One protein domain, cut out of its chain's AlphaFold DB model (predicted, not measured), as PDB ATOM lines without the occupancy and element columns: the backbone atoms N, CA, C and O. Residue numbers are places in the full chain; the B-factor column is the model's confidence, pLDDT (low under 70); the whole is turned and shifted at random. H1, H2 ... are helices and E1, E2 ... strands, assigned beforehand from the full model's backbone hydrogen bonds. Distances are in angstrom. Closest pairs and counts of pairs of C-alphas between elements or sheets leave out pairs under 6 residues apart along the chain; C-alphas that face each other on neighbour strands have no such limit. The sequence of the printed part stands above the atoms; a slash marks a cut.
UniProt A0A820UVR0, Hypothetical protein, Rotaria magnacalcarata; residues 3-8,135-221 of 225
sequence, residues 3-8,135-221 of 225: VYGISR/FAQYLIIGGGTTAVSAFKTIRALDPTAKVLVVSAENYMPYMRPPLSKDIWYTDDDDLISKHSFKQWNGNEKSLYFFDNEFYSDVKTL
ATOM      1  N   VAL A   3      20.191  16.728  30.376       53.22
ATOM      2  CA  VAL A   3      20.526  16.996  31.753       53.22
ATOM      3  C   VAL A   3      19.395  17.884  32.229       53.22
ATOM      4  O   VAL A   3      19.007  18.809  31.521       53.22
ATOM      5  N   TYR A   4      18.809  17.551  33.367       60.03
ATOM      6  CA  TYR A   4      17.684  18.298  33.904       60.03
ATOM      7  C   TYR A   4      17.898  18.535  35.384       60.03
ATOM      8  O   TYR A   4      18.304  17.627  36.119       60.03
ATOM      9  N   GLY A   5      17.621  19.765  35.795       46.34
ATOM     10  CA  GLY A   5      17.327  20.060  37.179       46.34
ATOM     11  C   GLY A   5      15.874  19.750  37.481       46.34
ATOM     12  O   GLY A   5      15.081  19.514  36.573       46.34
ATOM     13  N   ILE A   6      15.499  19.729  38.754       47.31
ATOM     14  CA  ILE A   6      14.089  19.670  39.143       47.31
ATOM     15  C   ILE A   6      13.812  20.778  40.152       47.31
ATOM     16  O   ILE A   6      14.458  20.838  41.199       47.31
ATOM     17  N   SER A   7      12.873  21.663  39.807       40.47
ATOM     18  CA  SER A   7      12.572  22.893  40.535       40.47
ATOM     19  C   SER A   7      11.343  22.783  41.419       40.47
ATOM     20  O   SER A   7      10.429  21.996  41.202       40.47
ATOM     21  N   ARG A   8      11.352  23.651  42.432       41.94
ATOM     22  CA  ARG A   8      10.259  23.981  43.348       41.94
ATOM     23  C   ARG A   8       8.894  24.074  42.649       41.94
ATOM     24  O   ARG A   8       8.687  24.937  41.805       41.94
ATOM     25  N   PHE A 135      29.590  21.106  39.278       87.06
ATOM     26  CA  PHE A 135      29.233  20.521  40.563       87.06
ATOM     27  C   PHE A 135      27.714  20.392  40.708       87.06
ATOM     28  O   PHE A 135      26.972  21.320  40.377       87.06
ATOM     29  N   ALA A 136      27.278  19.252  41.244       89.69
ATOM     30  CA  ALA A 136      25.905  18.974  41.649       89.69
ATOM     31  C   ALA A 136      25.918  18.194  42.973       89.69
ATOM     32  O   ALA A 136      26.755  17.313  43.160       89.69
ATOM     33  N   GLN A 137      24.985  18.502  43.878       91.56
ATOM     34  CA  GLN A 137      24.919  17.869  45.201       91.56
ATOM     35  C   GLN A 137      24.560  16.379  45.109       91.56
ATOM     36  O   GLN A 137      25.209  15.546  45.735       91.56
ATOM     37  N   TYR A 138      23.545  16.045  44.307       93.56
ATOM     38  CA  TYR A 138      23.161  14.669  44.005       93.56
ATOM     39  C   TYR A 138      23.136  14.471  42.492       93.56
ATOM     40  O   TYR A 138      22.430  15.188  41.785       93.56
ATOM     41  N   LEU A 139      23.881  13.484  41.996       94.25
ATOM     42  CA  LEU A 139      23.928  13.120  40.581       94.25
ATOM     43  C   LEU A 139      23.310  11.735  40.381       94.25
ATOM     44  O   LEU A 139      23.759  10.756  40.973       94.25
ATOM     45  N   ILE A 140      22.300  11.653  39.518       95.31
ATOM     46  CA  ILE A 140      21.661  10.404  39.108       95.31
ATOM     47  C   ILE A 140      21.964  10.163  37.632       95.31
ATOM     48  O   ILE A 140      21.673  11.001  36.780       95.31
ATOM     49  N   ILE A 141      22.522   8.993  37.328       94.56
ATOM     50  CA  ILE A 141      22.811   8.563  35.958       94.56
ATOM     51  C   ILE A 141      21.700   7.612  35.501       94.56
ATOM     52  O   ILE A 141      21.459   6.573  36.114       94.56
ATOM     53  N   GLY A 142      21.032   7.977  34.410       93.00
ATOM     54  CA  GLY A 142      19.867   7.303  33.842       93.00
ATOM     55  C   GLY A 142      18.551   8.018  34.167       93.00
ATOM     56  O   GLY A 142      18.356   8.514  35.271       93.00
ATOM     57  N   GLY A 143      17.625   8.049  33.202       91.75
ATOM     58  CA  GLY A 143      16.316   8.720  33.302       91.75
ATOM     59  C   GLY A 143      15.106   7.780  33.395       91.75
ATOM     60  O   GLY A 143      14.037   8.112  32.898       91.75
ATOM     61  N   GLY A 144      15.265   6.579  33.964       91.94
ATOM     62  CA  GLY A 144      14.191   5.575  34.051       91.94
ATOM     63  C   GLY A 144      13.376   5.608  35.354       91.94
ATOM     64  O   GLY A 144      13.575   6.455  36.225       91.94
ATOM     65  N   THR A 145      12.505   4.611  35.544       95.19
ATOM     66  CA  THR A 145      11.690   4.439  36.767       95.19
ATOM     67  C   THR A 145      12.530   4.419  38.047       95.19
ATOM     68  O   THR A 145      12.138   5.000  39.058       95.19
ATOM     69  N   THR A 146      13.707   3.785  38.006       95.50
ATOM     70  CA  THR A 146      14.635   3.720  39.144       95.50
ATOM     71  C   THR A 146      15.114   5.108  39.558       95.50
ATOM     72  O   THR A 146      15.084   5.443  40.739       95.50
ATOM     73  N   ALA A 147      15.491   5.939  38.583       95.38
ATOM     74  CA  ALA A 147      15.937   7.307  38.821       95.38
ATOM     75  C   ALA A 147      14.818   8.167  39.413       95.38
ATOM     76  O   ALA A 147      15.043   8.889  40.380       95.38
ATOM     77  N   VAL A 148      13.592   8.022  38.901       94.81
ATOM     78  CA  VAL A 148      12.411   8.712  39.438       94.81
ATOM     79  C   VAL A 148      12.128   8.304  40.883       94.81
ATOM     80  O   VAL A 148      11.820   9.161  41.708       94.81
ATOM     81  N   SER A 149      12.254   7.017  41.218       95.94
ATOM     82  CA  SER A 149      12.099   6.548  42.599       95.94
ATOM     83  C   SER A 149      13.176   7.127  43.516       95.94
ATOM     84  O   SER A 149      12.846   7.641  44.580       95.94
ATOM     85  N   ALA A 150      14.444   7.083  43.096       96.19
ATOM     86  CA  ALA A 150      15.561   7.621  43.869       96.19
ATOM     87  C   ALA A 150      15.388   9.124  44.125       96.19
ATOM     88  O   ALA A 150      15.473   9.578  45.264       96.19
ATOM     89  N   PHE A 151      15.047   9.879  43.082       94.12
ATOM     90  CA  PHE A 151      14.735  11.298  43.177       94.12
ATOM     91  C   PHE A 151      13.592  11.578  44.170       94.12
ATOM     92  O   PHE A 151      13.742  12.433  45.044       94.12
ATOM     93  N   LYS A 152      12.474  10.839  44.088       94.69
ATOM     94  CA  LYS A 152      11.342  10.993  45.020       94.69
ATOM     95  C   LYS A 152      11.772  10.772  46.467       94.69
ATOM     96  O   LYS A 152      11.366  11.532  47.339       94.69
ATOM     97  N   THR A 153      12.598   9.760  46.723       97.06
ATOM     98  CA  THR A 153      13.110   9.469  48.067       97.06
ATOM     99  C   THR A 153      14.033  10.572  48.573       97.06
ATOM    100  O   THR A 153      13.852  11.027  49.698       97.06
ATOM    101  N   ILE A 154      14.970  11.044  47.745       95.75
ATOM    102  CA  ILE A 154      15.868  12.149  48.109       95.75
ATOM    103  C   ILE A 154      15.047  13.388  48.468       95.75
ATOM    104  O   ILE A 154      15.267  13.974  49.517       95.75
ATOM    105  N   ARG A 155      14.042  13.739  47.658       92.06
ATOM    106  CA  ARG A 155      13.172  14.899  47.908       92.06
ATOM    107  C   ARG A 155      12.280  14.762  49.131       92.06
ATOM    108  O   ARG A 155      11.993  15.760  49.781       92.06
ATOM    109  N   ALA A 156      11.813  13.550  49.419       94.94
ATOM    110  CA  ALA A 156      10.993  13.284  50.595       94.94
ATOM    111  C   ALA A 156      11.792  13.447  51.897       94.94
ATOM    112  O   ALA A 156      11.227  13.850  52.909       94.94
ATOM    113  N   LEU A 157      13.092  13.136  51.863       96.25
ATOM    114  CA  LEU A 157      14.008  13.327  52.988       96.25
ATOM    115  C   LEU A 157      14.526  14.768  53.065       96.25
ATOM    116  O   LEU A 157      14.601  15.335  54.151       96.25
ATOM    117  N   ASP A 158      14.865  15.346  51.915       95.00
ATOM    118  CA  ASP A 158      15.432  16.681  51.775       95.00
ATOM    119  C   ASP A 158      14.688  17.490  50.683       95.00
ATOM    120  O   ASP A 158      14.939  17.341  49.472       95.00
ATOM    121  N   PRO A 159      13.775  18.393  51.086       91.00
ATOM    122  CA  PRO A 159      13.019  19.220  50.157       91.00
ATOM    123  C   PRO A 159      13.852  20.324  49.484       91.00
ATOM    124  O   PRO A 159      13.352  20.913  48.528       91.00
ATOM    125  N   THR A 160      15.100  20.585  49.908       90.00
ATOM    126  CA  THR A 160      15.992  21.603  49.308       90.00
ATOM    127  C   THR A 160      17.193  21.032  48.537       90.00
ATOM    128  O   THR A 160      17.713  21.717  47.663       90.00
ATOM    129  N   ALA A 161      17.543  19.749  48.706       91.31
ATOM    130  CA  ALA A 161      18.422  18.956  47.816       91.31
ATOM    131  C   ALA A 161      18.446  19.358  46.316       91.31
ATOM    132  O   ALA A 161      17.425  19.407  45.625       91.31
ATOM    133  N   LYS A 162      19.636  19.547  45.752       91.25
ATOM    134  CA  LYS A 162      19.810  19.820  44.315       91.25
ATOM    135  C   LYS A 162      20.136  18.521  43.584       91.25
ATOM    136  O   LYS A 162      21.236  17.987  43.733       91.25
ATOM    137  N   VAL A 163      19.171  17.992  42.830       92.50
ATOM    138  CA  VAL A 163      19.308  16.705  42.128       92.50
ATOM    139  C   VAL A 163      19.466  16.936  40.632       92.50
ATOM    140  O   VAL A 163      18.597  17.526  39.994       92.50
ATOM    141  N   LEU A 164      20.569  16.434  40.083       92.50
ATOM    142  CA  LEU A 164      20.879  16.436  38.664       92.50
ATOM    143  C   LEU A 164      20.640  15.047  38.083       92.50
ATOM    144  O   LEU A 164      21.259  14.079  38.526       92.50
ATOM    145  N   VAL A 165      19.771  14.942  37.078       92.44
ATOM    146  CA  VAL A 165      19.533  13.683  36.360       92.44
ATOM    147  C   VAL A 165      20.151  13.775  34.974       92.44
ATOM    148  O   VAL A 165      19.888  14.719  34.231       92.44
ATOM    149  N   VAL A 166      20.963  12.782  34.625       92.25
ATOM    150  CA  VAL A 166      21.655  12.692  33.342       92.25
ATOM    151  C   VAL A 166      21.152  11.469  32.590       92.25
ATOM    152  O   VAL A 166      21.345  10.343  33.039       92.25
ATOM    153  N   SER A 167      20.527  11.672  31.433       91.62
ATOM    154  CA  SER A 167      19.994  10.591  30.598       91.62
ATOM    155  C   SER A 167      20.627  10.578  29.207       91.62
ATOM    156  O   SER A 167      20.937  11.624  28.628       91.62
ATOM    157  N   ALA A 168      20.796   9.374  28.650       91.06
ATOM    158  CA  ALA A 168      21.156   9.192  27.246       91.06
ATOM    159  C   ALA A 168      19.984   9.545  26.311       91.06
ATOM    160  O   ALA A 168      20.207  10.054  25.214       91.06
ATOM    161  N   GLU A 169      18.749   9.318  26.763       90.19
ATOM    162  CA  GLU A 169      17.529   9.622  26.014       90.19
ATOM    163  C   GLU A 169      17.218  11.123  26.049       90.19
ATOM    164  O   GLU A 169      17.436  11.780  27.067       90.19
ATOM    165  N   ASN A 170      16.679  11.651  24.944       89.00
ATOM    166  CA  ASN A 170      16.259  13.054  24.807       89.00
ATOM    167  C   ASN A 170      14.783  13.267  25.203       89.00
ATOM    168  O   ASN A 170      14.125  14.182  24.707       89.00
ATOM    169  N   TYR A 171      14.260  12.384  26.050       89.81
ATOM    170  CA  TYR A 171      12.911  12.460  26.589       89.81
ATOM    171  C   TYR A 171      12.977  12.556  28.107       89.81
ATOM    172  O   TYR A 171      13.853  11.972  28.755       89.81
ATOM    173  N   MET A 172      12.006  13.260  28.673       90.81
ATOM    174  CA  MET A 172      11.814  13.320  30.116       90.81
ATOM    175  C   MET A 172      11.449  11.940  30.669       90.81
ATOM    176  O   MET A 172      10.850  11.151  29.945       90.81
ATOM    177  N   PRO A 173      11.750  11.635  31.943       93.94
ATOM    178  CA  PRO A 173      11.447  10.336  32.535       93.94
ATOM    179  C   PRO A 173       9.987   9.892  32.349       93.94
ATOM    180  O   PRO A 173       9.047  10.592  32.734       93.94
ATOM    181  N   TYR A 174       9.800   8.676  31.831       94.81
ATOM    182  CA  TYR A 174       8.493   8.147  31.438       94.81
ATOM    183  C   TYR A 174       8.299   6.664  31.752       94.81
ATOM    184  O   TYR A 174       9.248   5.905  31.973       94.81
ATOM    185  N   MET A 175       7.035   6.241  31.778       94.38
ATOM    186  CA  MET A 175       6.640   4.866  32.061       94.38
ATOM    187  C   MET A 175       6.708   4.007  30.797       94.38
ATOM    188  O   MET A 175       6.001   4.252  29.830       94.38
ATOM    189  N   ARG A 176       7.488   2.923  30.819       94.31
ATOM    190  CA  ARG A 176       7.551   1.981  29.686       94.31
ATOM    191  C   ARG A 176       6.380   1.002  29.536       94.31
ATOM    192  O   ARG A 176       6.026   0.730  28.395       94.31
ATOM    193  N   PRO A 177       5.756   0.466  30.608       94.31
ATOM    194  CA  PRO A 177       4.659  -0.497  30.470       94.31
ATOM    195  C   PRO A 177       3.529  -0.102  29.496       94.31
ATOM    196  O   PRO A 177       3.154  -0.963  28.695       94.31
ATOM    197  N   PRO A 178       3.011   1.148  29.495       94.75
ATOM    198  CA  PRO A 178       1.925   1.534  28.589       94.75
ATOM    199  C   PRO A 178       2.323   1.552  27.106       94.75
ATOM    200  O   PRO A 178       1.454   1.368  26.261       94.75
ATOM    201  N   LEU A 179       3.616   1.670  26.772       93.94
ATOM    202  CA  LEU A 179       4.109   1.683  25.381       93.94
ATOM    203  C   LEU A 179       3.833   0.379  24.627       93.94
ATOM    204  O   LEU A 179       3.766   0.368  23.406       93.94
ATOM    205  N   SER A 180       3.718  -0.731  25.355       94.62
ATOM    206  CA  SER A 180       3.436  -2.062  24.794       94.62
ATOM    207  C   SER A 180       1.990  -2.512  25.010       94.62
ATOM    208  O   SER A 180       1.639  -3.635  24.659       94.62
ATOM    209  N   LYS A 181       1.175  -1.675  25.662       93.69
ATOM    210  CA  LYS A 181      -0.168  -2.026  26.133       93.69
ATOM    211  C   LYS A 181      -1.145  -0.908  25.790       93.69
ATOM    212  O   LYS A 181      -1.464  -0.742  24.624       93.69
ATOM    213  N   ASP A 182      -1.576  -0.148  26.790       92.94
ATOM    214  CA  ASP A 182      -2.686   0.806  26.742       92.94
ATOM    215  C   ASP A 182      -2.613   1.814  25.574       92.94
ATOM    216  O   ASP A 182      -3.648   2.163  25.012       92.94
ATOM    217  N   ILE A 183      -1.411   2.228  25.147       93.31
ATOM    218  CA  ILE A 183      -1.239   3.138  23.996       93.31
ATOM    219  C   ILE A 183      -1.751   2.521  22.687       93.31
ATOM    220  O   ILE A 183      -2.321   3.230  21.870       93.31
ATOM    221  N   TRP A 184      -1.608   1.207  22.501       91.25
ATOM    222  CA  TRP A 184      -2.066   0.516  21.289       91.25
ATOM    223  C   TRP A 184      -3.586   0.362  21.205       91.25
ATOM    224  O   TRP A 184      -4.096   0.029  20.142       91.25
ATOM    225  N   TYR A 185      -4.296   0.570  22.315       89.44
ATOM    226  CA  TYR A 185      -5.757   0.489  22.387       89.44
ATOM    227  C   TYR A 185      -6.421   1.872  22.423       89.44
ATOM    228  O   TYR A 185      -7.615   1.972  22.690       89.44
ATOM    229  N   THR A 186      -5.645   2.942  22.235       86.50
ATOM    230  CA  THR A 186      -6.162   4.311  22.176       86.50
ATOM    231  C   THR A 186      -6.343   4.702  20.710       86.50
ATOM    232  O   THR A 186      -5.362   4.733  19.977       86.50
ATOM    233  N   ASP A 187      -7.576   5.015  20.302       88.19
ATOM    234  CA  ASP A 187      -7.910   5.395  18.915       88.19
ATOM    235  C   ASP A 187      -7.807   6.915  18.654       88.19
ATOM    236  O   ASP A 187      -7.941   7.365  17.519       88.19
ATOM    237  N   ASP A 188      -7.589   7.725  19.696       91.69
ATOM    238  CA  ASP A 188      -7.537   9.186  19.582       91.69
ATOM    239  C   ASP A 188      -6.120   9.677  19.224       91.69
ATOM    240  O   ASP A 188      -5.232   9.739  20.082       91.69
ATOM    241  N   ASP A 189      -5.927  10.105  17.975       91.31
ATOM    242  CA  ASP A 189      -4.646  10.622  17.462       91.31
ATOM    243  C   ASP A 189      -4.109  11.821  18.270       91.31
ATOM    244  O   ASP A 189      -2.902  11.944  18.509       91.31
ATOM    245  N   ASP A 190      -5.005  12.684  18.758       92.75
ATOM    246  CA  ASP A 190      -4.649  13.845  19.577       92.75
ATOM    247  C   ASP A 190      -3.955  13.425  20.881       92.75
ATOM    248  O   ASP A 190      -2.960  14.032  21.293       92.75
ATOM    249  N   LEU A 191      -4.428  12.348  21.519       90.44
ATOM    250  CA  LEU A 191      -3.826  11.827  22.747       90.44
ATOM    251  C   LEU A 191      -2.448  11.229  22.472       90.44
ATOM    252  O   LEU A 191      -1.508  11.498  23.227       90.44
ATOM    253  N   ILE A 192      -2.305  10.495  21.367       90.50
ATOM    254  CA  ILE A 192      -1.031   9.903  20.946       90.50
ATOM    255  C   ILE A 192       0.007  11.004  20.703       90.50
ATOM    256  O   ILE A 192       1.130  10.905  21.203       90.50
ATOM    257  N   SER A 193      -0.376  12.096  20.029       91.25
ATOM    258  CA  SER A 193       0.511  13.242  19.773       91.25
ATOM    259  C   SER A 193       0.997  13.924  21.062       91.25
ATOM    260  O   SER A 193       2.147  14.358  21.159       91.25
ATOM    261  N   LYS A 194       0.146  13.954  22.098       91.75
ATOM    262  CA  LYS A 194       0.476  14.476  23.432       91.75
ATOM    263  C   LYS A 194       1.269  13.479  24.288       91.75
ATOM    264  O   LYS A 194       1.756  13.851  25.354       91.75
ATOM    265  N   HIS A 195       1.444  12.238  23.829       92.19
ATOM    266  CA  HIS A 195       1.953  11.114  24.620       92.19
ATOM    267  C   HIS A 195       1.087  10.828  25.861       92.19
ATOM    268  O   HIS A 195       1.594  10.525  26.942       92.19
ATOM    269  N   SER A 196      -0.230  10.930  25.712       93.38
ATOM    270  CA  SER A 196      -1.221  10.520  26.707       93.38
ATOM    271  C   SER A 196      -1.971   9.286  26.216       93.38
ATOM    272  O   SER A 196      -2.070   9.040  25.019       93.38
ATOM    273  N   PHE A 197      -2.507   8.496  27.141       94.00
ATOM    274  CA  PHE A 197      -3.262   7.289  26.811       94.00
ATOM    275  C   PHE A 197      -4.451   7.100  27.743       94.00
ATOM    276  O   PHE A 197      -4.461   7.599  28.875       94.00
ATOM    277  N   LYS A 198      -5.445   6.343  27.277       93.75
ATOM    278  CA  LYS A 198      -6.578   5.912  28.095       93.75
ATOM    279  C   LYS A 198      -6.229   4.595  28.776       93.75
ATOM    280  O   LYS A 198      -5.858   3.617  28.137       93.75
ATOM    281  N   GLN A 199      -6.326   4.569  30.097       93.12
ATOM    282  CA  GLN A 199      -6.246   3.324  30.855       93.12
ATOM    283  C   GLN A 199      -7.512   2.486  30.633       93.12
ATOM    284  O   GLN A 199      -8.565   3.002  30.264       93.12
ATOM    285  N   TRP A 200      -7.449   1.199  30.979       89.19
ATOM    286  CA  TRP A 200      -8.602   0.284  30.941       89.19
ATOM    287  C   TRP A 200      -9.818   0.763  31.757       89.19
ATOM    288  O   TRP A 200     -10.941   0.343  31.507       89.19
ATOM    289  N   ASN A 201      -9.597   1.635  32.745       90.94
ATOM    290  CA  ASN A 201     -10.643   2.244  33.567       90.94
ATOM    291  C   ASN A 201     -11.307   3.471  32.902       90.94
ATOM    292  O   ASN A 201     -12.164   4.092  33.523       90.94
ATOM    293  N   GLY A 202     -10.896   3.842  31.685       89.44
ATOM    294  CA  GLY A 202     -11.371   5.017  30.952       89.44
ATOM    295  C   GLY A 202     -10.698   6.337  31.343       89.44
ATOM    296  O   GLY A 202     -10.957   7.352  30.705       89.44
ATOM    297  N   ASN A 203      -9.825   6.347  32.355       93.31
ATOM    298  CA  ASN A 203      -9.110   7.555  32.762       93.31
ATOM    299  C   ASN A 203      -7.922   7.828  31.839       93.31
ATOM    300  O   ASN A 203      -7.121   6.935  31.547       93.31
ATOM    301  N   GLU A 204      -7.754   9.090  31.463       93.44
ATOM    302  CA  GLU A 204      -6.593   9.553  30.712       93.44
ATOM    303  C   GLU A 204      -5.384   9.741  31.630       93.44
ATOM    304  O   GLU A 204      -5.491  10.210  32.768       93.44
ATOM    305  N   LYS A 205      -4.204   9.361  31.138       93.62
ATOM    306  CA  LYS A 205      -2.945   9.522  31.860       93.62
ATOM    307  C   LYS A 205      -1.802   9.857  30.910       93.62
ATOM    308  O   LYS A 205      -1.695   9.290  29.829       93.62
ATOM    309  N   SER A 206      -0.935  10.764  31.356       94.69
ATOM    310  CA  SER A 206       0.318  11.087  30.671       94.69
ATOM    311  C   SER A 206       1.302   9.916  30.751       94.69
ATOM    312  O   SER A 206       1.392   9.223  31.770       94.69
ATOM    313  N   LEU A 207       2.068   9.709  29.680       94.69
ATOM    314  CA  LEU A 207       3.174   8.756  29.632       94.69
ATOM    315  C   LEU A 207       4.312   9.132  30.602       94.69
ATOM    316  O   LEU A 207       5.001   8.250  31.130       94.69
ATOM    317  N   TYR A 208       4.502  10.430  30.847       95.06
ATOM    318  CA  TYR A 208       5.555  10.968  31.706       95.06
ATOM    319  C   TYR A 208       5.212  10.836  33.193       95.06
ATOM    320  O   TYR A 208       4.048  10.826  33.593       95.06
ATOM    321  N   PHE A 209       6.239  10.720  34.042       94.00
ATOM    322  CA  PHE A 209       6.026  10.594  35.491       94.00
ATOM    323  C   PHE A 209       5.574  11.894  36.161       94.00
ATOM    324  O   PHE A 209       4.876  11.836  37.174       94.00
ATOM    325  N   PHE A 210       6.018  13.029  35.630       92.06
ATOM    326  CA  PHE A 210       5.725  14.367  36.124       92.06
ATOM    327  C   PHE A 210       5.534  15.311  34.936       92.06
ATOM    328  O   PHE A 210       6.021  15.025  33.840       92.06
ATOM    329  N   ASP A 211       4.868  16.436  35.177       91.00
ATOM    330  CA  ASP A 211       4.693  17.489  34.179       91.00
ATOM    331  C   ASP A 211       5.999  18.252  33.926       91.00
ATOM    332  O   ASP A 211       6.914  18.261  34.754       91.00
ATOM    333  N   ASN A 212       6.078  18.936  32.784       87.25
ATOM    334  CA  ASN A 212       7.285  19.659  32.373       87.25
ATOM    335  C   ASN A 212       7.687  20.762  33.356       87.25
ATOM    336  O   ASN A 212       8.875  20.978  33.571       87.25
ATOM    337  N   GLU A 213       6.709  21.386  34.011       88.75
ATOM    338  CA  GLU A 213       6.906  22.440  35.015       88.75
ATOM    339  C   GLU A 213       7.640  21.960  36.270       88.75
ATOM    340  O   GLU A 213       8.211  22.755  37.011       88.75
ATOM    341  N   PHE A 214       7.634  20.651  36.519       88.44
ATOM    342  CA  PHE A 214       8.332  20.075  37.656       88.44
ATOM    343  C   PHE A 214       9.856  20.172  37.485       88.44
ATOM    344  O   PHE A 214      10.591  20.288  38.465       88.44
ATOM    345  N   TYR A 215      10.351  20.146  36.248       88.62
ATOM    346  CA  TYR A 215      11.777  20.128  35.941       88.62
ATOM    347  C   TYR A 215      12.347  21.553  35.802       88.62
ATOM    348  O   TYR A 215      11.708  22.437  35.244       88.62
ATOM    349  N   SER A 216      13.568  21.776  36.295       87.69
ATOM    350  CA  SER A 216      14.374  22.968  36.003       87.69
ATOM    351  C   SER A 216      15.274  22.752  34.806       87.69
ATOM    352  O   SER A 216      15.845  21.676  34.602       87.69
ATOM    353  N   ASP A 217      15.591  23.861  34.153       86.69
ATOM    354  CA  ASP A 217      16.801  23.934  33.360       86.69
ATOM    355  C   ASP A 217      18.061  23.774  34.214       86.69
ATOM    356  O   ASP A 217      18.196  24.275  35.328       86.69
ATOM    357  N   VAL A 218      19.049  23.118  33.626       86.38
ATOM    358  CA  VAL A 218      20.345  22.828  34.249       86.38
ATOM    359  C   VAL A 218      21.088  24.085  34.684       86.38
ATOM    360  O   VAL A 218      21.826  24.068  35.665       86.38
ATOM    361  N   LYS A 219      20.899  25.180  33.946       84.81
ATOM    362  CA  LYS A 219      21.561  26.461  34.205       84.81
ATOM    363  C   LYS A 219      21.122  27.056  35.543       84.81
ATOM    364  O   LYS A 219      21.953  27.580  36.271       84.81
ATOM    365  N   THR A 220      19.848  26.892  35.892       83.75
ATOM    366  CA  THR A 220      19.250  27.502  37.086       83.75
ATOM    367  C   THR A 220      19.373  26.623  38.331       83.75
ATOM    368  O   THR A 220      19.005  27.044  39.423       83.75
ATOM    369  N   LEU A 221      19.937  25.413  38.215       80.62
ATOM    370  CA  LEU A 221      20.065  24.465  39.327       80.62
ATOM    371  C   LEU A 221      20.811  25.019  40.539       80.62
ATOM    372  O   LEU A 221      20.400  24.804  41.680       80.62
TER     373      LEU A 221
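This is residues 3 to 8 and 135 to 221 of the 225 residues of the protein "Hypothetical protein" of Rotaria magnacalcarata (UniProt A0A820UVR0). What is the main picture? Two small lobes stand end to end along the long axis: in one, H1 covers one face of the three-stranded sheet E1 E3 E2; in the other, the short helices H2, H3 and H4 gather round the hairpin E4 and E5. Residues 168 to 176 lead from the first lobe to the second, and the stretch 207 to 221 runs back to pair with E1. What are its parts and size? The printed part has 93 residues, with four named helices and five named strands in the order E1 E2 H1 E3 H2 H3 H4 E4 E5; the class is mixed, helices and strands, with under half of the residues in named elements. The three-stranded sheet is mixed and the pair E4 and E5 antiparallel; the whole is only just loose, close to compact, with a radius of gyration of the C-alphas of 14.9 A, and spans 45 by 24 by 21 A.

How is the larger sheet paired? E1, residues 3 to 6, is antiparallel to E3, residues 163 to 167, with N 4 and O 165 at 3.2 A. E2, residues 138 to 141, is parallel to E3, with N 164 and O 138 at 2.8 A. Where is H1? H1, residues 145 to 157, is on this sheet at a height of 9.7 A and runs along the strands, over E3, at 1 degree to it on the local plane; the C-alphas of Phe 151 and Val 163 are their closest, 7.2 A apart. E2, H1 and E3 form a strand-helix-strand unit, two parallel neighbour strands with a helix between, whose crossover is right-handed. What is near the hairpin? E4, residues 196 to 198, and E5, residues 204 to 206, have N 197 and O 205 at 2.9 A. The closest C-alphas of E4 and H3, residues 182 to 185, are Phe 197 and Ile 183, 5.4 A apart; those of E4 and H4, residues 189 to 194, are Phe 197 and Leu 191, 6.1 A apart. H2, residues 177 to 180, and H3 meet only through their link and are too short for an O i to N i+4 pair, while in H1 and H4 every such pair is within hydrogen-bond range.

Where does E1 begin? C-alpha 3 is at (20.526, 16.996, 31.753). How long are the longer elements? H1 measures 18.6 A from first to last C-alpha and E3 13.1 A. Where does E5 end? C-alpha 206 is at (0.318, 11.087, 30.671).

How far does it reach? The two C-alphas farthest apart, those of Phe 135 and Asp 187, are 45.6 A apart. Is there a cut? Residues 9 to 134 are not printed, and C-alphas 8 and 135 are 19.5 A apart; of the links printed whole, none is long. Where is confidence low? Residues 3 to 8 are under 70.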